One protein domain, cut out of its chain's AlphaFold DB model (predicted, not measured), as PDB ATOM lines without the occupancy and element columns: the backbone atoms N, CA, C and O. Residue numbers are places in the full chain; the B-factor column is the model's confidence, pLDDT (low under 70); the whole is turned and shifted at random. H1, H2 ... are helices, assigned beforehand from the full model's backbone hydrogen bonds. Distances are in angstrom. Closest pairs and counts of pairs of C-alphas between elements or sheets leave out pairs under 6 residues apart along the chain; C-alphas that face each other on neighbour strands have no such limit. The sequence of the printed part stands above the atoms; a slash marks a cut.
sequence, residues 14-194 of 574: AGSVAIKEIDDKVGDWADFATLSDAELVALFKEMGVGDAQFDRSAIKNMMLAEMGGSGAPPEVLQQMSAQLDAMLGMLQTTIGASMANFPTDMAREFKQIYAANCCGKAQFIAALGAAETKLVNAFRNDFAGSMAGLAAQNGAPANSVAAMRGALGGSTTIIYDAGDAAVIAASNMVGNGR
ATOM      1  N   ALA A  14     135.910 137.789 125.477       56.00
ATOM      2  CA  ALA A  14     134.525 138.184 125.226       56.00
ATOM      3  C   ALA A  14     134.426 139.363 124.236       56.00
ATOM      4  O   ALA A  14     133.559 139.345 123.365       56.00
ATOM      5  N   GLY A  15     135.333 140.345 124.330       59.44
ATOM      6  CA  GLY A  15     135.434 141.455 123.374       59.44
ATOM      7  C   GLY A  15     135.732 140.980 121.950       59.44
ATOM      8  O   GLY A  15     135.008 141.329 121.019       59.44
ATOM      9  N   SER A  16     136.716 140.089 121.780       60.75
ATOM     10  CA  SER A  16     137.089 139.578 120.454       60.75
ATOM     11  C   SER A  16     136.000 138.735 119.779       60.75
ATOM     12  O   SER A  16     135.887 138.756 118.554       60.75
ATOM     13  N   VAL A  17     135.163 138.031 120.553       60.25
ATOM     14  CA  VAL A  17     133.978 137.334 120.021       60.25
ATOM     15  C   VAL A  17     132.910 138.336 119.573       60.25
ATOM     16  O   VAL A  17     132.393 138.203 118.465       60.25
ATOM     17  N   ALA A  18     132.632 139.367 120.377       76.38
ATOM     18  CA  ALA A  18     131.650 140.396 120.036       76.38
ATOM     19  C   ALA A  18     132.022 141.165 118.756       76.38
ATOM     20  O   ALA A  18     131.162 141.386 117.910       76.38
ATOM     21  N   ILE A  19     133.301 141.517 118.563       83.25
ATOM     22  CA  ILE A  19     133.745 142.213 117.342       83.25
ATOM     23  C   ILE A  19     133.546 141.369 116.089       83.25
ATOM     24  O   ILE A  19     133.142 141.915 115.067       83.25
ATOM     25  N   LYS A  20     133.754 140.050 116.153       85.56
ATOM     26  CA  LYS A  20     133.485 139.195 114.995       85.56
ATOM     27  C   LYS A  20     131.994 139.165 114.641       85.56
ATOM     28  O   LYS A  20     131.652 139.284 113.471       85.56
ATOM     29  N   GLU A  21     131.111 139.060 115.635       88.19
ATOM     30  CA  GLU A  21     129.660 139.113 115.399       88.19
ATOM     31  C   GLU A  21     129.185 140.475 114.861       88.19
ATOM     32  O   GLU A  21     128.133 140.536 114.225       88.19
ATOM     33  N   ILE A  22     129.941 141.551 115.103       89.94
ATOM     34  CA  ILE A  22     129.694 142.891 114.551       89.94
ATOM     35  C   ILE A  22     130.223 142.997 113.112       89.94
ATOM     36  O   ILE A  22     129.502 143.486 112.249       89.94
ATOM     37  N   ASP A  23     131.431 142.498 112.830       88.62
ATOM     38  CA  ASP A  23     132.026 142.442 111.480       88.62
ATOM     39  C   ASP A  23     131.134 141.628 110.519       88.62
ATOM     40  O   ASP A  23     130.819 142.087 109.423       88.62
ATOM     41  N   ASP A  24     130.588 140.492 110.980       90.06
ATOM     42  CA  ASP A  24     129.617 139.669 110.236       90.06
ATOM     43  C   ASP A  24     128.256 140.383 109.985       90.06
ATOM     44  O   ASP A  24     127.457 139.912 109.171       90.06
ATOM     45  N   LYS A  25     127.963 141.504 110.671       91.81
ATOM     46  CA  LYS A  25     126.713 142.292 110.545       91.81
ATOM     47  C   LYS A  25     126.873 143.622 109.810       91.81
ATOM     48  O   LYS A  25     125.863 144.178 109.386       91.81
ATOM     49  N   VAL A  26     128.090 144.146 109.679       93.25
ATOM     50  CA  VAL A  26     128.362 145.462 109.082       93.25
ATOM     51  C   VAL A  26     128.898 145.285 107.660       93.25
ATOM     52  O   VAL A  26     130.102 145.197 107.436       93.25
ATOM     53  N   GLY A  27     127.991 145.240 106.682       92.25
ATOM     54  CA  GLY A  27     128.322 145.179 105.254       92.25
ATOM     55  C   GLY A  27     128.296 146.537 104.541       92.25
ATOM     56  O   GLY A  27     128.907 146.686 103.482       92.25
ATOM     57  N   ASP A  28     127.604 147.525 105.106       94.94
ATOM     58  CA  ASP A  28     127.573 148.922 104.669       94.94
ATOM     59  C   ASP A  28     127.512 149.872 105.881       94.94
ATOM     60  O   ASP A  28     127.152 149.494 106.995       94.94
ATOM     61  N   TRP A  29     127.811 151.154 105.670       94.69
ATOM     62  CA  TRP A  29     127.702 152.194 106.693       94.69
ATOM     63  C   TRP A  29     126.292 152.299 107.285       94.69
ATOM     64  O   TRP A  29     126.146 152.706 108.439       94.69
ATOM     65  N   ALA A  30     125.249 151.953 106.526       94.44
ATOM     66  CA  ALA A  30     123.876 151.911 107.025       94.44
ATOM     67  C   ALA A  30     123.697 150.913 108.187       94.44
ATOM     68  O   ALA A  30     122.929 151.183 109.113       94.44
ATOM     69  N   ASP A  31     124.451 149.810 108.200       94.69
ATOM     70  CA  ASP A  31     124.261 148.718 109.158       94.69
ATOM     71  C   ASP A  31     124.652 149.114 110.589       94.69
ATOM     72  O   ASP A  31     124.045 148.624 111.545       94.69
ATOM     73  N   PHE A  32     125.554 150.093 110.766       94.12
ATOM     74  CA  PHE A  32     125.866 150.678 112.080       94.12
ATOM     75  C   PHE A  32     124.635 151.265 112.793       94.12
ATOM     76  O   PHE A  32     124.613 151.314 114.022       94.12
ATOM     77  N   ALA A  33     123.597 151.690 112.059       93.75
ATOM     78  CA  ALA A  33     122.338 152.146 112.658       93.75
ATOM     79  C   ALA A  33     121.468 150.983 113.182       93.75
ATOM     80  O   ALA A  33     120.599 151.198 114.030       93.75
ATOM     81  N   THR A  34     121.697 149.760 112.690       94.06
ATOM     82  CA  THR A  34     120.946 148.551 113.067       94.06
ATOM     83  C   THR A  34     121.535 147.829 114.281       94.06
ATOM     84  O   THR A  34     120.805 147.110 114.965       94.06
ATOM     85  N   LEU A  35     122.819 148.062 114.591       94.75
ATOM     86  CA  LEU A  35     123.497 147.489 115.755       94.75
ATOM     87  C   LEU A  35     122.759 147.821 117.060       94.75
ATOM     88  O   LEU A  35     122.272 148.937 117.279       94.75
ATOM     89  N   SER A  36     122.689 146.846 117.962       95.38
ATOM     90  CA  SER A  36     122.199 147.057 119.321       95.38
ATOM     91  C   SER A  36     123.156 147.940 120.123       95.38
ATOM     92  O   SER A  36     124.343 148.067 119.825       95.38
ATOM     93  N   ASP A  37     122.638 148.543 121.187       94.50
ATOM     94  CA  ASP A  37     123.416 149.446 122.034       94.50
ATOM     95  C   ASP A  37     124.601 148.705 122.693       94.50
ATOM     96  O   ASP A  37     125.669 149.280 122.863       94.50
ATOM     97  N   ALA A  38     124.455 147.403 122.978       93.56
ATOM     98  CA  ALA A  38     125.529 146.553 123.501       93.56
ATOM     99  C   ALA A  38     126.633 146.262 122.464       93.56
ATOM    100  O   ALA A  38     127.811 146.207 122.816       93.56
ATOM    101  N   GLU A  39     126.268 146.111 121.189       94.88
ATOM    102  CA  GLU A  39     127.225 145.949 120.088       94.88
ATOM    103  C   GLU A  39     127.991 147.248 119.827       94.88
ATOM    104  O   GLU A  39     129.212 147.225 119.708       94.88
ATOM    105  N   LEU A  40     127.303 148.396 119.838       94.69
ATOM    106  CA  LEU A  40     127.946 149.710 119.746       94.69
ATOM    107  C   LEU A  40     128.889 149.978 120.933       94.69
ATOM    108  O   LEU A  40     129.976 150.512 120.728       94.69
ATOM    109  N   VAL A  41     128.534 149.558 122.154       93.69
ATOM    110  CA  VAL A  41     129.432 149.611 123.326       93.69
ATOM    111  C   VAL A  41     130.698 148.778 123.108       93.69
ATOM    112  O   VAL A  41     131.798 149.261 123.382       93.69
ATOM    113  N   ALA A  42     130.564 147.539 122.623       92.06
ATOM    114  CA  ALA A  42     131.710 146.670 122.347       92.06
ATOM    115  C   ALA A  42     132.605 147.255 121.241       92.06
ATOM    116  O   ALA A  42     133.823 147.324 121.408       92.06
ATOM    117  N   LEU A  43     131.991 147.757 120.165       92.62
ATOM    118  CA  LEU A  43     132.663 148.440 119.064       92.62
ATOM    119  C   LEU A  43     133.437 149.677 119.542       92.62
ATOM    120  O   LEU A  43     134.624 149.800 119.251       92.62
ATOM    121  N   PHE A  44     132.804 150.584 120.293       92.81
ATOM    122  CA  PHE A  44     133.467 151.798 120.780       92.81
ATOM    123  C   PHE A  44     134.646 151.490 121.689       92.81
ATOM    124  O   PHE A  44     135.713 152.076 121.506       92.81
ATOM    125  N   LYS A  45     134.501 150.508 122.580       89.75
ATOM    126  CA  LYS A  45     135.590 150.078 123.453       89.75
ATOM    127  C   LYS A  45     136.815 149.586 122.674       89.75
ATOM    128  O   LYS A  45     137.931 149.992 122.977       89.75
ATOM    129  N   GLU A  46     136.617 148.758 121.652       87.56
ATOM    130  CA  GLU A  46     137.711 148.217 120.824       87.56
ATOM    131  C   GLU A  46     138.304 149.271 119.870       87.56
ATOM    132  O   GLU A  46     139.483 149.216 119.526       87.56
ATOM    133  N   MET A  47     137.533 150.306 119.521       85.31
ATOM    134  CA  MET A  47     138.041 151.515 118.859       85.31
ATOM    135  C   MET A  47     138.746 152.497 119.819       85.31
ATOM    136  O   MET A  47     139.209 153.549 119.378       85.31
ATOM    137  N   GLY A  48     138.830 152.187 121.121       85.81
ATOM    138  CA  GLY A  48     139.403 153.055 122.158       85.81
ATOM    139  C   GLY A  48     138.536 154.266 122.534       85.81
ATOM    140  O   GLY A  48     138.966 155.116 123.313       85.81
ATOM    141  N   VAL A  49     137.314 154.353 122.004       79.44
ATOM    142  CA  VAL A  49     136.363 155.438 122.261       79.44
ATOM    143  C   VAL A  49     135.686 155.193 123.611       79.44
ATOM    144  O   VAL A  49     134.952 154.222 123.795       79.44
ATOM    145  N   GLY A  50     135.932 156.085 124.571       66.75
ATOM    146  CA  GLY A  50     135.346 156.010 125.913       66.75
ATOM    147  C   GLY A  50     136.099 155.153 126.936       66.75
ATOM    148  O   GLY A  50     135.656 155.081 128.078       66.75
ATOM    149  N   ASP A  51     137.255 154.568 126.596       66.06
ATOM    150  CA  ASP A  51     138.095 153.819 127.557       66.06
ATOM    151  C   ASP A  51     139.025 154.744 128.387       66.06
ATOM    152  O   ASP A  51     139.984 154.304 129.025       66.06
ATOM    153  N   ALA A  52     138.716 156.049 128.414       59.12
ATOM    154  CA  ALA A  52     139.352 157.074 129.241       59.12
ATOM    155  C   ALA A  52     138.973 156.911 130.726       59.12
ATOM    156  O   ALA A  52     138.257 157.724 131.311       59.12
ATOM    157  N   GLN A  53     139.447 155.831 131.349       60.25
ATOM    158  CA  GLN A  53     139.213 155.576 132.766       60.25
ATOM    159  C   GLN A  53     139.903 156.642 133.624       60.25
ATOM    160  O   GLN A  53     141.113 156.853 133.542       60.25
ATOM    161  N   PHE A  54     139.121 157.287 134.490       65.19
ATOM    162  CA  PHE A  54     139.607 158.255 135.468       65.19
ATOM    163  C   PHE A  54     140.412 157.539 136.570       65.19
ATOM    164  O   PHE A  54     139.885 157.206 137.634       65.19
ATOM    165  N   ASP A  55     141.696 157.262 136.317       74.56
ATOM    166  CA  ASP A  55     142.583 156.694 137.334       74.56
ATOM    167  C   ASP A  55     142.951 157.758 138.375       74.56
ATOM    168  O   ASP A  55     143.856 158.580 138.210       74.56
ATOM    169  N   ARG A  56     142.239 157.686 139.501       79.38
ATOM    170  CA  ARG A  56     142.504 158.441 140.727       79.38
ATOM    171  C   ARG A  56     143.975 158.392 141.144       79.38
ATOM    172  O   ARG A  56     144.485 159.396 141.629       79.38
ATOM    173  N   SER A  57     144.648 157.256 140.970       80.50
ATOM    174  CA  SER A  57     146.053 157.071 141.348       80.50
ATOM    175  C   SER A  57     146.967 157.877 140.434       80.50
ATOM    176  O   SER A  57     147.834 158.592 140.924       80.50
ATOM    177  N   ALA A  58     146.741 157.825 139.118       77.88
ATOM    178  CA  ALA A  58     147.493 158.608 138.142       77.88
ATOM    179  C   ALA A  58     147.340 160.120 138.378       77.88
ATOM    180  O   ALA A  58     148.340 160.831 138.446       77.88
ATOM    181  N   ILE A  59     146.111 160.605 138.587       76.06
ATOM    182  CA  ILE A  59     145.836 162.033 138.831       76.06
ATOM    183  C   ILE A  59     146.432 162.489 140.168       76.06
ATOM    184  O   ILE A  59     147.090 163.529 140.229       76.06
ATOM    185  N   LYS A  60     146.268 161.693 141.233       85.75
ATOM    186  CA  LYS A  60     146.871 161.968 142.542       85.75
ATOM    187  C   LYS A  60     148.396 162.029 142.453       85.75
ATOM    188  O   LYS A  60     148.993 162.970 142.966       85.75
ATOM    189  N   ASN A  61     149.020 161.051 141.798       83.06
ATOM    190  CA  ASN A  61     150.473 160.982 141.658       83.06
ATOM    191  C   ASN A  61     151.014 162.127 140.795       83.06
ATOM    192  O   ASN A  61     152.062 162.665 141.124       83.06
ATOM    193  N   MET A  62     150.291 162.541 139.748       79.75
ATOM    194  CA  MET A  62     150.644 163.709 138.933       79.75
ATOM    195  C   MET A  62     150.624 164.998 139.765       79.75
ATOM    196  O   MET A  62     151.615 165.719 139.788       79.75
ATOM    197  N   MET A  63     149.545 165.257 140.515       78.38
ATOM    198  CA  MET A  63     149.458 166.447 141.373       78.38
ATOM    199  C   MET A  63     150.497 166.432 142.506       78.38
ATOM    200  O   MET A  63     151.090 167.465 142.805       78.38
ATOM    201  N   LEU A  64     150.754 165.275 143.128       84.12
ATOM    202  CA  LEU A  64     151.788 165.149 144.163       84.12
ATOM    203  C   LEU A  64     153.208 165.303 143.602       84.12
ATOM    204  O   LEU A  64     154.046 165.894 144.278       84.12
ATOM    205  N   ALA A  65     153.482 164.804 142.394       81.00
ATOM    206  CA  ALA A  65     154.773 164.981 141.735       81.00
ATOM    207  C   ALA A  65     155.038 166.457 141.405       81.00
ATOM    208  O   ALA A  65     156.136 166.937 141.671       81.00
ATOM    209  N   GLU A  66     154.027 167.182 140.920       75.19
ATOM    210  CA  GLU A  66     154.125 168.619 140.631       75.19
ATOM    211  C   GLU A  66     154.481 169.429 141.889       75.19
ATOM    212  O   GLU A  66     155.430 170.210 141.902       75.19
ATOM    213  N   MET A  67     153.776 169.179 142.997       75.69
ATOM    214  CA  MET A  67     154.029 169.863 144.272       75.69
ATOM    215  C   MET A  67     155.349 169.438 144.934       75.69
ATOM    216  O   MET A  67     155.986 170.232 145.627       75.69
ATOM    217  N   GLY A  68     155.778 168.189 144.728       84.31
ATOM    218  CA  GLY A  68     157.109 167.732 145.126       84.31
ATOM    219  C   GLY A  68     158.207 168.449 144.338       84.31
ATOM    220  O   GLY A  68     159.190 168.894 144.924       84.31
ATOM    221  N   GLY A  69     157.998 168.640 143.031       83.50
ATOM    222  CA  GLY A  69     158.873 169.426 142.159       83.50
ATOM    223  C   GLY A  69     158.965 170.901 142.562       83.50
ATOM    224  O   GLY A  69     160.037 171.488 142.456       83.50
ATOM    225  N   SER A  70     157.893 171.483 143.112       83.44
ATOM    226  CA  SER A  70     157.904 172.852 143.648       83.44
ATOM    227  C   SER A  70     158.544 172.991 145.042       83.44
ATOM    228  O   SER A  70     158.422 174.049 145.657       83.44
ATOM    229  N   GLY A  71     159.178 171.942 145.580       89.31
ATOM    230  CA  GLY A  71     159.877 171.987 146.871       89.31
ATOM    231  C   GLY A  71     158.964 172.064 148.101       89.31
ATOM    232  O   GLY A  71     159.387 172.557 149.147       89.31
ATOM    233  N   ALA A  72     157.708 171.611 148.001       89.88
ATOM    234  CA  ALA A  72     156.791 171.616 149.140       89.88
ATOM    235  C   ALA A  72     157.287 170.686 150.276       89.88
ATOM    236  O   ALA A  72     157.719 169.564 149.992       89.88
ATOM    237  N   PRO A  73     157.189 171.089 151.563       90.69
ATOM    238  CA  PRO A  73     157.599 170.243 152.683       90.69
ATOM    239  C   PRO A  73     156.855 168.894 152.721       90.69
ATOM    240  O   PRO A  73     155.667 168.851 152.373       90.69
ATOM    241  N   PRO A  74     157.490 167.801 153.193       88.44
ATOM    242  CA  PRO A  74     156.866 166.477 153.275       88.44
ATOM    243  C   PRO A  74     155.530 166.464 154.030       88.44
ATOM    244  O   PRO A  74     154.601 165.756 153.643       88.44
ATOM    245  N   GLU A  75     155.401 167.285 155.071       90.56
ATOM    246  CA  GLU A  75     154.198 167.425 155.892       90.56
ATOM    247  C   GLU A  75     153.041 168.037 155.089       90.56
ATOM    248  O   GLU A  75     151.903 167.573 155.177       90.56
ATOM    249  N   VAL A  76     153.341 169.036 154.249       86.69
ATOM    250  CA  VAL A  76     152.372 169.682 153.348       86.69
ATOM    251  C   VAL A  76     151.934 168.700 152.266       86.69
ATOM    252  O   VAL A  76     150.736 168.544 152.027       86.69
ATOM    253  N   LEU A  77     152.878 167.966 151.665       87.38
ATOM    254  CA  LEU A  77     152.576 166.909 150.698       87.38
ATOM    255  C   LEU A  77     151.708 165.802 151.312       87.38
ATOM    256  O   LEU A  77     150.784 165.316 150.660       87.38
ATOM    257  N   GLN A  78     151.944 165.422 152.570       91.62
ATOM    258  CA  GLN A  78     151.157 164.397 153.253       91.62
ATOM    259  C   GLN A  78     149.744 164.884 153.613       91.62
ATOM    260  O   GLN A  78     148.772 164.166 153.363       91.62
ATOM    261  N   GLN A  79     149.603 166.113 154.121       89.38
ATOM    262  CA  GLN A  79     148.297 166.729 154.378       89.38
ATOM    263  C   GLN A  79     147.491 166.881 153.079       89.38
ATOM    264  O   GLN A  79     146.316 166.507 153.016       89.38
ATOM    265  N   MET A  80     148.132 167.363 152.014       84.81
ATOM    266  CA  MET A  80     147.484 167.583 150.726       84.81
ATOM    267  C   MET A  80     147.198 166.270 149.983       84.81
ATOM    268  O   MET A  80     146.184 166.180 149.300       84.81
ATOM    269  N   SER A  81     147.991 165.211 150.187       89.88
ATOM    270  CA  SER A  81     147.701 163.840 149.726       89.88
ATOM    271  C   SER A  81     146.390 163.298 150.312       89.88
ATOM    272  O   SER A  81     145.588 162.714 149.579       89.88
ATOM    273  N   ALA A  82     146.128 163.541 151.601       89.69
ATOM    274  CA  ALA A  82     144.869 163.164 152.248       89.69
ATOM    275  C   ALA A  82     143.680 164.015 151.758       89.69
ATOM    276  O   ALA A  82     142.591 163.487 151.525       89.69
ATOM    277  N   GLN A  83     143.889 165.317 151.539       86.44
ATOM    278  CA  GLN A  83     142.873 166.205 150.963       86.44
ATOM    279  C   GLN A  83     142.545 165.838 149.504       86.44
ATOM    280  O   GLN A  83     141.371 165.794 149.131       86.44
ATOM    281  N   LEU A  84     143.561 165.501 148.703       85.94
ATOM    282  CA  LEU A  84     143.424 164.953 147.354       85.94
ATOM    283  C   LEU A  84     142.640 163.642 147.370       85.94
ATOM    284  O   LEU A  84     141.779 163.457 146.521       85.94
ATOM    285  N   ASP A  85     142.861 162.754 148.342       87.88
ATOM    286  CA  ASP A  85     142.075 161.523 148.468       87.88
ATOM    287  C   ASP A  85     140.599 161.767 148.812       87.88
ATOM    288  O   ASP A  85     139.727 161.079 148.274       87.88
ATOM    289  N   ALA A  86     140.297 162.737 149.675       85.06
ATOM    290  CA  ALA A  86     138.917 163.116 149.975       85.06
ATOM    291  C   ALA A  86     138.234 163.748 148.747       85.06
ATOM    292  O   ALA A  86     137.133 163.343 148.366       85.06
ATOM    293  N   MET A  87     138.917 164.684 148.080       83.38
ATOM    294  CA  MET A  87     138.422 165.358 146.880       83.38
ATOM    295  C   MET A  87     138.243 164.380 145.715       83.38
ATOM    296  O   MET A  87     137.174 164.344 145.113       83.38
ATOM    297  N   LEU A  88     139.237 163.535 145.425       83.81
ATOM    298  CA  LEU A  88     139.156 162.517 144.378       83.81
ATOM    299  C   LEU A  88     138.142 161.420 144.721       83.81
ATOM    300  O   LEU A  88     137.580 160.845 143.802       83.81
ATOM    301  N   GLY A  89     137.847 161.147 145.997       85.12
ATOM    302  CA  GLY A  89     136.744 160.264 146.397       85.12
ATOM    303  C   GLY A  89     135.358 160.859 146.120       85.12
ATOM    304  O   GLY A  89     134.477 160.172 145.597       85.12
ATOM    305  N   MET A  90     135.175 162.151 146.406       80.88
ATOM    306  CA  MET A  90     133.943 162.878 146.076       80.88
ATOM    307  C   MET A  90     133.771 163.001 144.558       80.88
ATOM    308  O   MET A  90     132.724 162.640 144.024       80.88
ATOM    309  N   LEU A  91     134.828 163.412 143.853       78.31
ATOM    310  CA  LEU A  91     134.860 163.455 142.395       78.31
ATOM    311  C   LEU A  91     134.609 162.068 141.804       78.31
ATOM    312  O   LEU A  91     133.753 161.952 140.948       78.31
ATOM    313  N   GLN A  92     135.242 160.998 142.284       79.81
ATOM    314  CA  GLN A  92     134.992 159.637 141.796       79.81
ATOM    315  C   GLN A  92     133.543 159.179 142.021       79.81
ATOM    316  O   GLN A  92     133.030 158.419 141.207       79.81
ATOM    317  N   THR A  93     132.852 159.654 143.060       79.88
ATOM    318  CA  THR A  93     131.413 159.387 143.224       79.88
ATOM    319  C   THR A  93     130.587 160.079 142.131       79.88
ATOM    320  O   THR A  93     129.703 159.455 141.549       79.88
ATOM    321  N   THR A  94     130.898 161.337 141.803       72.44
ATOM    322  CA  THR A  94     130.137 162.135 140.823       72.44
ATOM    323  C   THR A  94     130.562 161.859 139.372       72.44
ATOM    324  O   THR A  94     129.759 161.409 138.557       72.44
ATOM    325  N   ILE A  95     131.850 162.039 139.065       74.38
ATOM    326  CA  ILE A  95     132.504 161.677 137.798       74.38
ATOM    327  C   ILE A  95     132.301 160.194 137.500       74.38
ATOM    328  O   ILE A  95     131.911 159.849 136.391       74.38
ATOM    329  N   GLY A  96     132.541 159.304 138.465       75.94
ATOM    330  CA  GLY A  96     132.472 157.862 138.224       75.94
ATOM    331  C   GLY A  96     131.070 157.391 137.852       75.94
ATOM    332  O   GLY A  96     130.956 156.511 137.010       75.94
ATOM    333  N   ALA A  97     130.009 158.014 138.375       75.94
ATOM    334  CA  ALA A  97     128.644 157.746 137.921       75.94
ATOM    335  C   ALA A  97     128.424 158.170 136.454       75.94
ATOM    336  O   ALA A  97     127.830 157.412 135.683       75.94
ATOM    337  N   SER A  98     128.948 159.337 136.053       74.62
ATOM    338  CA  SER A  98     128.878 159.822 134.664       74.62
ATOM    339  C   SER A  98     129.754 159.015 133.690       74.62
ATOM    340  O   SER A  98     129.353 158.769 132.558       74.62
ATOM    341  N   MET A  99     130.926 158.537 134.126       78.56
ATOM    342  CA  MET A  99     131.868 157.801 133.277       78.56
ATOM    343  C   MET A  99     131.615 156.292 133.230       78.56
ATOM    344  O   MET A  99     131.878 155.674 132.202       78.56
ATOM    345  N   ALA A 100     131.058 155.679 134.282       82.12
ATOM    346  CA  ALA A 100     130.741 154.246 134.288       82.12
ATOM    347  C   ALA A 100     129.744 153.848 133.188       82.12
ATOM    348  O   ALA A 100     129.769 152.712 132.720       82.12
ATOM    349  N   ASN A 101     128.893 154.787 132.762       88.25
ATOM    350  CA  ASN A 101     127.929 154.596 131.683       88.25
ATOM    351  C   ASN A 101     128.374 155.218 130.351       88.25
ATOM    352  O   ASN A 101     127.662 155.054 129.362       88.25
ATOM    353  N   PHE A 102     129.546 155.865 130.281       90.12
ATOM    354  CA  PHE A 102     129.975 156.627 129.103       90.12
ATOM    355  C   PHE A 102     129.918 155.821 127.794       90.12
ATOM    356  O   PHE A 102     129.339 156.338 126.844       90.12
ATOM    357  N   PRO A 103     130.393 154.559 127.699       90.38
ATOM    358  CA  PRO A 103     130.253 153.784 126.462       90.38
ATOM    359  C   PRO A 103     128.788 153.545 126.065       90.38
ATOM    360  O   PRO A 103     128.450 153.573 124.883       90.38
ATOM    361  N   THR A 104     127.908 153.326 127.046       93.19
ATOM    362  CA  THR A 104     126.471 153.063 126.848       93.19
ATOM    363  C   THR A 104     125.725 154.322 126.420       93.19
ATOM    364  O   THR A 104     124.865 154.278 125.540       93.19
ATOM    365  N   ASP A 105     126.059 155.458 127.025       94.44
ATOM    366  CA  ASP A 105     125.490 156.748 126.655       94.44
ATOM    367  C   ASP A 105     126.054 157.214 125.301       94.44
ATOM    368  O   ASP A 105     125.307 157.756 124.492       94.44
ATOM    369  N   MET A 106     127.312 156.880 124.985       95.06
ATOM    370  CA  MET A 106     127.935 157.097 123.673       95.06
ATOM    371  C   MET A 106     127.239 156.278 122.585       95.06
ATOM    372  O   MET A 106     126.870 156.838 121.557       95.06
ATOM    373  N   ALA A 107     126.969 154.990 122.830       95.38
ATOM    374  CA  ALA A 107     126.142 154.149 121.961       95.38
ATOM    375  C   ALA A 107     124.763 154.767 121.701       95.38
ATOM    376  O   ALA A 107     124.337 154.861 120.549       95.38
ATOM    377  N   ARG A 108     124.086 155.244 122.752       95.88
ATOM    378  CA  ARG A 108     122.746 155.832 122.645       95.88
ATOM    379  C   ARG A 108     122.742 157.146 121.860       95.88
ATOM    380  O   ARG A 108     121.911 157.315 120.970       95.88
ATOM    381  N   GLU A 109     123.656 158.060 122.173       96.19
ATOM    382  CA  GLU A 109     123.762 159.371 121.519       96.19
ATOM    383  C   GLU A 109     124.220 159.245 120.065       96.19
ATOM    384  O   GLU A 109     123.586 159.811 119.173       96.19
ATOM    385  N   PHE A 110     125.246 158.428 119.799       96.38
ATOM    386  CA  PHE A 110     125.678 158.117 118.437       96.38
ATOM    387  C   PHE A 110     124.513 157.584 117.606       96.38
ATOM    388  O   PHE A 110     124.251 158.092 116.521       96.38
ATOM    389  N   LYS A 111     123.770 156.602 118.127       95.19
ATOM    390  CA  LYS A 111     122.656 155.974 117.413       95.19
ATOM    391  C   LYS A 111     121.515 156.949 117.129       95.19
ATOM    392  O   LYS A 111     120.984 156.932 116.022       95.19
ATOM    393  N   GLN A 112     121.178 157.835 118.071       95.31
ATOM    394  CA  GLN A 112     120.191 158.901 117.841       95.31
ATOM    395  C   GLN A 112     120.633 159.864 116.731       95.31
ATOM    396  O   GLN A 112     119.862 160.143 115.813       95.31
ATOM    397  N   ILE A 113     121.877 160.351 116.787       95.88
ATOM    398  CA  ILE A 113     122.402 161.331 115.825       95.88
ATOM    399  C   ILE A 113     122.607 160.692 114.444       95.88
ATOM    400  O   ILE A 113     122.291 161.309 113.424       95.88
ATOM    401  N   TYR A 114     123.098 159.452 114.397       95.62
ATOM    402  CA  TYR A 114     123.372 158.731 113.159       95.62
ATOM    403  C   TYR A 114     122.084 158.316 112.443       95.62
ATOM    404  O   TYR A 114     121.942 158.582 111.252       95.62
ATOM    405  N   ALA A 115     121.099 157.762 113.163       91.62
ATOM    406  CA  ALA A 115     119.811 157.387 112.578       91.62
ATOM    407  C   ALA A 115     119.050 158.593 111.995       91.62
ATOM    408  O   ALA A 115     118.389 158.458 110.968       91.62
ATOM    409  N   ALA A 116     119.181 159.779 112.601       92.38
ATOM    410  CA  ALA A 116     118.553 161.006 112.108       92.38
ATOM    411  C   ALA A 116     119.162 161.544 110.796       92.38
ATOM    412  O   ALA A 116     118.486 162.272 110.073       92.38
ATOM    413  N   ASN A 117     120.420 161.204 110.485       90.19
ATOM    414  CA  ASN A 117     121.186 161.785 109.372       90.19
ATOM    415  C   ASN A 117     121.731 160.734 108.381       90.19
ATOM    416  O   ASN A 117     122.590 161.058 107.565       90.19
ATOM    417  N   CYS A 118     121.277 159.482 108.478       85.19
ATOM    418  CA  CYS A 118     121.819 158.307 107.785       85.19
ATOM    419  C   CYS A 118     121.800 158.446 106.238       85.19
ATOM    420  O   CYS A 118     120.924 159.102 105.681       85.19
ATOM    421  N   CYS A 119     122.719 157.848 105.470       90.88
ATOM    422  CA  CYS A 119     123.748 156.867 105.833       90.88
ATOM    423  C   CYS A 119     125.048 157.109 105.046       90.88
ATOM    424  O   CYS A 119     124.994 157.485 103.874       90.88
ATOM    425  N   GLY A 120     126.211 156.854 105.657       94.88
ATOM    426  CA  GLY A 120     127.509 156.949 104.975       94.88
ATOM    427  C   GLY A 120     128.683 157.297 105.893       94.88
ATOM    428  O   GLY A 120     128.500 157.695 107.043       94.88
ATOM    429  N   LYS A 121     129.916 157.187 105.372       95.31
ATOM    430  CA  LYS A 121     131.152 157.465 106.133       95.31
ATOM    431  C   LYS A 121     131.173 158.869 106.751       95.31
ATOM    432  O   LYS A 121     131.552 159.020 107.906       95.31
ATOM    433  N   ALA A 122     130.759 159.897 106.006       95.81
ATOM    434  CA  ALA A 122     130.753 161.276 106.505       95.81
ATOM    435  C   ALA A 122     129.742 161.465 107.651       95.81
ATOM    436  O   ALA A 122     130.048 162.102 108.656       95.81
ATOM    437  N   GLN A 123     128.567 160.852 107.520       96.44
ATOM    438  CA  GLN A 123     127.502 160.828 108.516       96.44
ATOM    439  C   GLN A 123     127.959 160.104 109.791       96.44
ATOM    440  O   GLN A 123     127.684 160.576 110.889       96.44
ATOM    441  N   PHE A 124     128.699 158.996 109.654       95.81
ATOM    442  CA  PHE A 124     129.255 158.239 110.779       95.81
ATOM    443  C   PHE A 124     130.275 159.078 111.555       95.81
ATOM    444  O   PHE A 124     130.161 159.219 112.769       95.81
ATOM    445  N   ILE A 125     131.229 159.694 110.847       95.88
ATOM    446  CA  ILE A 125     132.250 160.585 111.425       95.88
ATOM    447  C   ILE A 125     131.590 161.754 112.170       95.88
ATOM    448  O   ILE A 125     131.945 162.047 113.313       95.88
ATOM    449  N   ALA A 126     130.598 162.397 111.546       96.06
ATOM    450  CA  ALA A 126     129.866 163.509 112.144       96.06
ATOM    451  C   ALA A 126     129.060 163.082 113.384       96.06
ATOM    452  O   ALA A 126     129.086 163.782 114.394       96.06
ATOM    453  N   ALA A 127     128.386 161.928 113.338       96.50
ATOM    454  CA  ALA A 127     127.632 161.400 114.472       96.50
ATOM    455  C   ALA A 127     128.541 160.995 115.641       96.50
ATOM    456  O   ALA A 127     128.199 161.269 116.789       96.50
ATOM    457  N   LEU A 128     129.711 160.409 115.361       95.94
ATOM    458  CA  LEU A 128     130.713 160.060 116.369       95.94
ATOM    459  C   LEU A 128     131.239 161.320 117.074       95.94
ATOM    460  O   LEU A 128     131.166 161.417 118.298       95.94
ATOM    461  N   GLY A 129     131.667 162.329 116.308       95.81
ATOM    462  CA  GLY A 129     132.125 163.604 116.867       95.81
ATOM    463  C   GLY A 129     131.042 164.334 117.661       95.81
ATOM    464  O   GLY A 129     131.308 164.821 118.758       95.81
ATOM    465  N   ALA A 130     129.804 164.370 117.161       96.44
ATOM    466  CA  ALA A 130     128.688 165.032 117.833       96.44
ATOM    467  C   ALA A 130     128.251 164.320 119.127       96.44
ATOM    468  O   ALA A 130     127.972 164.994 120.122       96.44
ATOM    469  N   ALA A 131     128.229 162.983 119.147       95.75
ATOM    470  CA  ALA A 131     127.917 162.204 120.343       95.75
ATOM    471  C   ALA A 131     128.971 162.417 121.440       95.75
ATOM    472  O   ALA A 131     128.622 162.766 122.570       95.75
ATOM    473  N   GLU A 132     130.259 162.312 121.099       94.62
ATOM    474  CA  GLU A 132     131.334 162.502 122.078       94.62
ATOM    475  C   GLU A 132     131.399 163.954 122.566       94.62
ATOM    476  O   GLU A 132     131.493 164.200 123.766       94.62
ATOM    477  N   THR A 133     131.239 164.924 121.657       94.94
ATOM    478  CA  THR A 133     131.076 166.354 121.979       94.94
ATOM    479  C   THR A 133     129.996 166.566 123.037       94.94
ATOM    480  O   THR A 133     130.219 167.264 124.027       94.94
ATOM    481  N   LYS A 134     128.817 165.962 122.854       95.31
ATOM    482  CA  LYS A 134     127.690 166.115 123.779       95.31
ATOM    483  C   LYS A 134     128.016 165.541 125.160       95.31
ATOM    484  O   LYS A 134     127.761 166.211 126.159       95.31
ATOM    485  N   LEU A 135     128.617 164.352 125.219       93.50
ATOM    486  CA  LEU A 135     128.969 163.692 126.480       93.50
ATOM    487  C   LEU A 135     130.126 164.372 127.212       93.50
ATOM    488  O   LEU A 135     130.045 164.556 128.421       93.50
ATOM    489  N   VAL A 136     131.169 164.807 126.503       90.31
ATOM    490  CA  VAL A 136     132.298 165.537 127.100       90.31
ATOM    491  C   VAL A 136     131.849 166.894 127.638       90.31
ATOM    492  O   VAL A 136     132.279 167.288 128.723       90.31
ATOM    493  N   ASN A 137     130.927 167.582 126.956       92.06
ATOM    494  CA  ASN A 137     130.347 168.825 127.464       92.06
ATOM    495  C   ASN A 137     129.399 168.594 128.650       92.06
ATOM    496  O   ASN A 137     129.443 169.368 129.603       92.06
ATOM    497  N   ALA A 138     128.585 167.533 128.644       91.00
ATOM    498  CA  ALA A 138     127.779 167.146 129.806       91.00
ATOM    499  C   ALA A 138     128.674 166.848 131.022       91.00
ATOM    500  O   ALA A 138     128.550 167.509 132.052       91.00
ATOM    501  N   PHE A 139     129.660 165.963 130.854       89.81
ATOM    502  CA  PHE A 139     130.650 165.623 131.873       89.81
ATOM    503  C   PHE A 139     131.361 166.862 132.440       89.81
ATOM    504  O   PHE A 139     131.464 167.039 133.655       89.81
ATOM    505  N   ARG A 140     131.839 167.750 131.563       89.19
ATOM    506  CA  ARG A 140     132.526 168.980 131.961       89.19
ATOM    507  C   ARG A 140     131.605 169.931 132.730       89.19
ATOM    508  O   ARG A 140     132.054 170.534 133.702       89.19
ATOM    509  N   ASN A 141     130.338 170.050 132.339       89.62
ATOM    510  CA  ASN A 141     129.356 170.862 133.056       89.62
ATOM    511  C   ASN A 141     129.034 170.285 134.443       89.62
ATOM    512  O   ASN A 141     128.968 171.047 135.409       89.62
ATOM    513  N   ASP A 142     128.926 168.962 134.573       88.62
ATOM    514  CA  ASP A 142     128.736 168.286 135.863       88.62
ATOM    515  C   ASP A 142     129.969 168.437 136.768       88.62
ATOM    516  O   ASP A 142     129.847 168.720 137.965       88.62
ATOM    517  N   PHE A 143     131.176 168.343 136.200       87.38
ATOM    518  CA  PHE A 143     132.431 168.618 136.899       87.38
ATOM    519  C   PHE A 143     132.517 170.080 137.368       87.38
ATOM    520  O   PHE A 143     132.774 170.340 138.544       87.38
ATOM    521  N   ALA A 144     132.229 171.040 136.485       88.69
ATOM    522  CA  ALA A 144     132.177 172.467 136.804       88.69
ATOM    523  C   ALA A 144     131.125 172.773 137.884       88.69
ATOM    524  O   ALA A 144     131.376 173.559 138.799       88.69
ATOM    525  N   GLY A 145     129.959 172.125 137.813       89.81
ATOM    526  CA  GLY A 145     128.903 172.187 138.821       89.81
ATOM    527  C   GLY A 145     129.356 171.650 140.179       89.81
ATOM    528  O   GLY A 145     129.125 172.304 141.196       89.81
ATOM    529  N   SER A 146     130.062 170.517 140.184       87.81
ATOM    530  CA  SER A 146     130.608 169.868 141.383       87.81
ATOM    531  C   SER A 146     131.686 170.715 142.060       87.81
ATOM    532  O   SER A 146     131.605 170.965 143.262       87.81
ATOM    533  N   MET A 147     132.652 171.226 141.290       86.31
ATOM    534  CA  MET A 147     133.711 172.110 141.789       86.31
ATOM    535  C   MET A 147     133.140 173.428 142.325       86.31
ATOM    536  O   MET A 147     133.493 173.854 143.424       86.31
ATOM    537  N   ALA A 148     132.182 174.031 141.613       89.94
ATOM    538  CA  ALA A 148     131.454 175.209 142.082       89.94
ATOM    539  C   ALA A 148     130.671 174.929 143.383       89.94
ATOM    540  O   ALA A 148     130.670 175.755 144.296       89.94
ATOM    541  N   GLY A 149     130.035 173.759 143.497       89.44
ATOM    542  CA  GLY A 149     129.331 173.325 144.706       89.44
ATOM    543  C   GLY A 149     130.265 173.118 145.901       89.44
ATOM    544  O   GLY A 149     129.934 173.535 147.010       89.44
ATOM    545  N   LEU A 150     131.446 172.533 145.681       87.94
ATOM    546  CA  LEU A 150     132.474 172.366 146.709       87.94
ATOM    547  C   LEU A 150     133.062 173.717 147.144       87.94
ATOM    548  O   LEU A 150     133.216 173.960 148.339       87.94
ATOM    549  N   ALA A 151     133.337 174.623 146.203       87.75
ATOM    550  CA  ALA A 151     133.799 175.974 146.511       87.75
ATOM    551  C   ALA A 151     132.768 176.737 147.364       87.75
ATOM    552  O   ALA A 151     133.126 177.308 148.394       87.75
ATOM    553  N   ALA A 152     131.482 176.674 147.001       92.38
ATOM    554  CA  ALA A 152     130.399 177.284 147.774       92.38
ATOM    555  C   ALA A 152     130.273 176.697 149.195       92.38
ATOM    556  O   ALA A 152     130.102 177.450 150.152       92.38
ATOM    557  N   GLN A 153     130.417 175.374 149.359       90.62
ATOM    558  CA  GLN A 153     130.422 174.719 150.678       90.62
ATOM    559  C   GLN A 153     131.590 175.169 151.570       90.62
ATOM    560  O   GLN A 153     131.432 175.240 152.784       90.62
ATOM    561  N   ASN A 154     132.734 175.522 150.978       89.31
ATOM    562  CA  ASN A 154     133.897 176.064 151.689       89.31
ATOM    563  C   ASN A 154     133.851 177.599 151.855       89.31
ATOM    564  O   ASN A 154     134.860 178.219 152.188       89.31
ATOM    565  N   GLY A 155     132.694 178.230 151.621       94.25
ATOM    566  CA  GLY A 155     132.497 179.666 151.823       94.25
ATOM    567  C   GLY A 155     133.112 180.562 150.744       94.25
ATOM    568  O   GLY A 155     133.251 181.763 150.973       94.25
ATOM    569  N   ALA A 156     133.471 180.024 149.572       92.50
ATOM    570  CA  ALA A 156     133.926 180.851 148.457       92.50
ATOM    571  C   ALA A 156     132.811 181.827 148.024       92.50
ATOM    572  O   ALA A 156     131.645 181.426 147.923       92.50
ATOM    573  N   PRO A 157     133.135 183.100 147.737       94.31
ATOM    574  CA  PRO A 157     132.125 184.090 147.400       94.31
ATOM    575  C   PRO A 157     131.488 183.778 146.037       94.31
ATOM    576  O   PRO A 157     132.114 183.210 145.137       94.31
ATOM    577  N   ALA A 158     130.213 184.145 145.877       92.81
ATOM    578  CA  ALA A 158     129.387 183.710 144.747       92.81
ATOM    579  C   ALA A 158     129.950 184.106 143.366       92.81
ATOM    580  O   ALA A 158     129.750 183.384 142.390       92.81
ATOM    581  N   ASN A 159     130.693 185.213 143.281       92.00
ATOM    582  CA  ASN A 159     131.411 185.632 142.076       92.00
ATOM    583  C   ASN A 159     132.560 184.673 141.715       92.00
ATOM    584  O   ASN A 159     132.682 184.309 140.551       92.00
ATOM    585  N   SER A 160     133.354 184.209 142.685       87.31
ATOM    586  CA  SER A 160     134.399 183.197 142.461       87.31
ATOM    587  C   SER A 160     133.802 181.843 142.072       87.31
ATOM    588  O   SER A 160     134.329 181.176 141.187       87.31
ATOM    589  N   VAL A 161     132.669 181.461 142.669       90.31
ATOM    590  CA  VAL A 161     131.926 180.240 142.307       90.31
ATOM    591  C   VAL A 161     131.391 180.319 140.869       90.31
ATOM    592  O   VAL A 161     131.520 179.361 140.104       90.31
ATOM    593  N   ALA A 162     130.834 181.466 140.470       89.25
ATOM    594  CA  ALA A 162     130.367 181.703 139.105       89.25
ATOM    595  C   ALA A 162     131.523 181.745 138.091       89.25
ATOM    596  O   ALA A 162     131.422 181.127 137.034       89.25
ATOM    597  N   ALA A 163     132.637 182.405 138.426       88.81
ATOM    598  CA  ALA A 163     133.839 182.450 137.594       88.81
ATOM    599  C   ALA A 163     134.454 181.055 137.405       88.81
ATOM    600  O   ALA A 163     134.775 180.680 136.283       88.81
ATOM    601  N   MET A 164     134.539 180.250 138.470       85.56
ATOM    602  CA  MET A 164     134.998 178.861 138.402       85.56
ATOM    603  C   MET A 164     134.084 178.005 137.516       85.56
ATOM    604  O   MET A 164     134.577 177.250 136.682       85.56
ATOM    605  N   ARG A 165     132.756 178.159 137.631       88.94
ATOM    606  CA  ARG A 165     131.807 177.474 136.739       88.94
ATOM    607  C   ARG A 165     131.956 177.924 135.283       88.94
ATOM    608  O   ARG A 165     131.879 177.079 134.403       88.94
ATOM    609  N   GLY A 166     132.177 179.213 135.023       88.31
ATOM    610  CA  GLY A 166     132.389 179.740 133.671       88.31
ATOM    611  C   GLY A 166     133.703 179.271 133.040       88.31
ATOM    612  O   GLY A 166     133.709 178.861 131.885       88.31
ATOM    613  N   ALA A 167     134.794 179.268 133.810       85.44
ATOM    614  CA  ALA A 167     136.107 178.806 133.361       85.44
ATOM    615  C   ALA A 167     136.146 177.291 133.103       85.44
ATOM    616  O   ALA A 167     136.792 176.844 132.160       85.44
ATOM    617  N   LEU A 168     135.444 176.499 133.920       84.94
ATOM    618  CA  LEU A 168     135.369 175.047 133.748       84.94
ATOM    619  C   LEU A 168     134.284 174.612 132.752       84.94
ATOM    620  O   LEU A 168     134.473 173.607 132.086       84.94
ATOM    621  N   GLY A 169     133.170 175.337 132.623       83.75
ATOM    622  CA  GLY A 169     131.992 174.976 131.815       83.75
ATOM    623  C   GLY A 169     132.066 175.343 130.326       83.75
ATOM    624  O   GLY A 169     131.037 175.603 129.704       83.75
ATOM    625  N   GLY A 170     133.266 175.426 129.747       85.31
ATOM    626  CA  GLY A 170     133.446 175.754 128.329       85.31
ATOM    627  C   GLY A 170     132.995 174.627 127.390       85.31
ATOM    628  O   GLY A 170     133.216 173.454 127.677       85.31
ATOM    629  N   SER A 171     132.426 174.967 126.231       88.56
ATOM    630  CA  SER A 171     132.092 173.980 125.193       88.56
ATOM    631  C   SER A 171     133.346 173.544 124.425       88.56
ATOM    632  O   SER A 171     134.044 174.380 123.855       88.56
ATOM    633  N   THR A 172     133.625 172.241 124.372       89.69
ATOM    634  CA  THR A 172     134.575 171.635 123.427       89.69
ATOM    635  C   THR A 172     133.799 170.940 122.315       89.69
ATOM    636  O   THR A 172     132.835 170.234 122.591       89.69
ATOM    637  N   THR A 173     134.251 171.094 121.072       94.12
ATOM    638  CA  THR A 173     133.777 170.307 119.927       94.12
ATOM    639  C   THR A 173     134.847 169.291 119.552       94.12
ATOM    640  O   THR A 173     135.990 169.666 119.291       94.12
ATOM    641  N   ILE A 174     134.474 168.018 119.512       92.75
ATOM    642  CA  ILE A 174     135.312 166.910 119.056       92.75
ATOM    643  C   ILE A 174     135.001 166.659 117.583       92.75
ATOM    644  O   ILE A 174     133.848 166.482 117.192       92.75
ATOM    645  N   ILE A 175     136.047 166.683 116.758       93.25
ATOM    646  CA  ILE A 175     135.968 166.504 115.310       93.25
ATOM    647  C   ILE A 175     136.846 165.311 114.955       93.25
ATOM    648  O   ILE A 175     138.062 165.390 115.114       93.25
ATOM    649  N   TYR A 176     136.218 164.251 114.456       94.56
ATOM    650  CA  TYR A 176     136.908 163.107 113.873       94.56
ATOM    651  C   TYR A 176     137.259 163.371 112.405       94.56
ATOM    652  O   TYR A 176     136.511 164.047 111.690       94.56
ATOM    653  N   ASP A 177     138.367 162.803 111.937       94.88
ATOM    654  CA  ASP A 177     138.771 162.778 110.533       94.88
ATOM    655  C   ASP A 177     138.828 161.354 109.952       94.88
ATOM    656  O   ASP A 177     138.718 160.343 110.646       94.88
ATOM    657  N   ALA A 178     138.938 161.255 108.625       91.75
ATOM    658  CA  ALA A 178     138.863 159.980 107.911       91.75
ATOM    659  C   ALA A 178     140.022 159.003 108.207       91.75
ATOM    660  O   ALA A 178     139.919 157.838 107.808       91.75
ATOM    661  N   GLY A 179     141.095 159.484 108.844       92.50
ATOM    662  CA  GLY A 179     142.280 158.742 109.262       92.50
ATOM    663  C   GLY A 179     142.404 158.528 110.776       92.50
ATOM    664  O   GLY A 179     143.420 157.981 111.200       92.50
ATOM    665  N   ASP A 180     141.409 158.912 111.583       92.69
ATOM    666  CA  ASP A 180     141.360 158.521 112.995       92.69
ATOM    667  C   ASP A 180     141.199 157.005 113.148       92.69
ATOM    668  O   ASP A 180     140.482 156.358 112.380       92.69
ATOM    669  N   ALA A 181     141.818 156.428 114.181       88.31
ATOM    670  CA  ALA A 181     141.845 154.978 114.397       88.31
ATOM    671  C   ALA A 181     140.439 154.347 114.465       88.31
ATOM    672  O   ALA A 181     140.205 153.312 113.842       88.31
ATOM    673  N   ALA A 182     139.489 155.003 115.141       89.94
ATOM    674  CA  ALA A 182     138.090 154.576 115.192       89.94
ATOM    675  C   ALA A 182     137.429 154.578 113.801       89.94
ATOM    676  O   ALA A 182     136.758 153.629 113.400       89.94
ATOM    677  N   VAL A 183     137.670 155.623 113.009       93.69
ATOM    678  CA  VAL A 183     137.090 155.763 111.668       93.69
ATOM    679  C   VAL A 183     137.715 154.770 110.685       93.69
ATOM    680  O   VAL A 183     137.016 154.254 109.810       93.69
ATOM    681  N   ILE A 184     139.004 154.455 110.834       92.25
ATOM    682  CA  ILE A 184     139.687 153.390 110.088       92.25
ATOM    683  C   ILE A 184     139.116 152.019 110.469       92.25
ATOM    684  O   ILE A 184     138.757 151.259 109.573       92.25
ATOM    685  N   ALA A 185     138.965 151.716 111.762       90.00
ATOM    686  CA  ALA A 185     138.395 150.450 112.227       90.00
ATOM    687  C   ALA A 185     136.979 150.220 111.667       90.00
ATOM    688  O   ALA A 185     136.729 149.185 111.050       90.00
ATOM    689  N   ALA A 186     136.099 151.222 111.763       91.75
ATOM    690  CA  ALA A 186     134.766 151.181 111.163       91.75
ATOM    691  C   ALA A 186     134.800 151.045 109.625       91.75
ATOM    692  O   ALA A 186     133.997 150.316 109.045       91.75
ATOM    693  N   SER A 187     135.755 151.704 108.951       93.31
ATOM    694  CA  SER A 187     135.923 151.585 107.491       93.31
ATOM    695  C   SER A 187     136.354 150.181 107.062       93.31
ATOM    696  O   SER A 187     135.938 149.724 106.001       93.31
ATOM    697  N   ASN A 188     137.175 149.504 107.869       90.88
ATOM    698  CA  ASN A 188     137.644 148.152 107.580       90.88
ATOM    699  C   ASN A 188     136.499 147.135 107.667       90.88
ATOM    700  O   ASN A 188     136.394 146.294 106.781       90.88
ATOM    701  N   MET A 189     135.606 147.260 108.658       90.56
ATOM    702  CA  MET A 189     134.421 146.395 108.792       90.56
ATOM    703  C   MET A 189     133.532 146.486 107.544       90.56
ATOM    704  O   MET A 189     133.319 145.494 106.851       90.56
ATOM    705  N   VAL A 190     133.149 147.710 107.153       91.69
ATOM    706  CA  VAL A 190     132.369 147.953 105.923       91.69
ATOM    707  C   VAL A 190     133.088 147.442 104.663       91.69
ATOM    708  O   VAL A 190     132.450 146.963 103.728       91.69
ATOM    709  N   GLY A 191     134.423 147.517 104.617       83.50
ATOM    710  CA  GLY A 191     135.218 146.989 103.506       83.50
ATOM    711  C   GLY A 191     135.239 145.457 103.405       83.50
ATOM    712  O   GLY A 191     135.377 144.926 102.302       83.50
ATOM    713  N   ASN A 192     135.084 144.746 104.525       70.56
ATOM    714  CA  ASN A 192     135.204 143.286 104.601       70.56
ATOM    715  C   ASN A 192     133.923 142.534 104.199       70.56
ATOM    716  O   ASN A 192     134.004 141.387 103.743       70.56
ATOM    717  N   GLY A 193     132.753 143.176 104.308       55.44
ATOM    718  CA  GLY A 193     131.415 142.568 104.207       55.44
ATOM    719  C   GLY A 193     131.014 141.894 102.881       55.44
ATOM    720  O   GLY A 193     129.840 141.581 102.684       55.44
ATOM    721  N   ARG A 194     131.945 141.662 101.941       52.38
ATOM    722  CA  ARG A 194     131.711 140.907 100.689       52.38
ATOM    723  C   ARG A 194     132.738 139.813 100.358       52.38
ATOM    724  O   ARG A 194     132.761 139.341  99.223       52.38
TER     725      ARG A 194
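What this domain is: This is residues 14 to 194 of the 574 residues of an uncharacterized protein of Rhodobiaceae bacterium (UniProt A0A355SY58). A long helix, H7, runs along the length of an elongated, loosely built all-helix domain; at one end two helical hairpins, H7 with H8 and H4 with H5, spread apart like a V, and at the end where H7 begins H1, H2, H3 and H9 gather loosely with H6. The strand-free link of residues 169 to 180 runs back along H7 from H8 to H9. The printed part has 181 residues, with nine named helices, H1 to H9 in chain order, and no named strand. It is loose, with a radius of gyration of the C-alphas of 20.4 A, and spans 65 by 33 by 26 A.

Where its parts are: H7, residues 121 to 153, is the longest helix: 47.8 A from C-alpha 121 at (131.152, 157.465, 106.133) to C-alpha 153 at (130.422, 174.719, 150.678). H8 is residues 158 to 168. H6 is residues 102 to 117, 22.2 A long. H5, residues 74 to 100, measures 34.5 A and has a kink of 41 degrees near residue 94. H4, residues 56 to 69, is 19.8 A long. H1 is residues 14 to 23, beginning at C-alpha 14 at (134.525, 138.184, 125.226). H2 is residues 29 to 33, H3 residues 37 to 46, and H9 residues 181 to 192.

How they stand to each other: H6 and H7 are the hubs, touching 3 helices each. They touch each other at a steep tilt of 45 degrees, opposite ways, closest at the C-alphas of Phe 110 and Ala 131, 5.0 A apart. H8 forms a hairpin with H7 at a shallow tilt of 24 degrees; the C-alphas of Ala 144 and Arg 165 are closest, 5.0 A apart. H5 touches H7 with residues 91 to 98 alone, closest at the C-alphas of Ser 98 and Phe 139, 6.7 A. H4 and H5 form a hairpin at a shallow tilt of 30 degrees, with the C-alphas of Arg 56 and Leu 88 closest at 6.4 A; H4 is apart from H7. H3 touches H6, closest at the C-alphas of Leu 40 and Ala 107, 5.3 A. H1 touches H3, closest at the C-alphas of Gly 15 and Ala 42, 6.5 A. H2 and H6 only just touch, with 3 pairs of C-alphas within 8 A, closest at Ala 33 and Ala 115, 5.8 A. H1 and H9 touch only at their ends, and only just, with 3 such pairs, closest at Asp 23 and Met 189, 5.3 A. Every O i to N i+4 pair is within hydrogen-bond range in H1 and H3 to H9; H2 has 0 of 1, and 1 of 2 O i to N i+3 pairs.

The domain as a whole: The two farthest C-alphas, of Glu 75 and Arg 194, are 65.2 A apart. The printed part has no cut. The link from H8 to H9, 12 residues, is long. The mean pLDDT of the printed part is 87.2; residues 14 to 17, 50 to 54 and 193 to 194 are under 70.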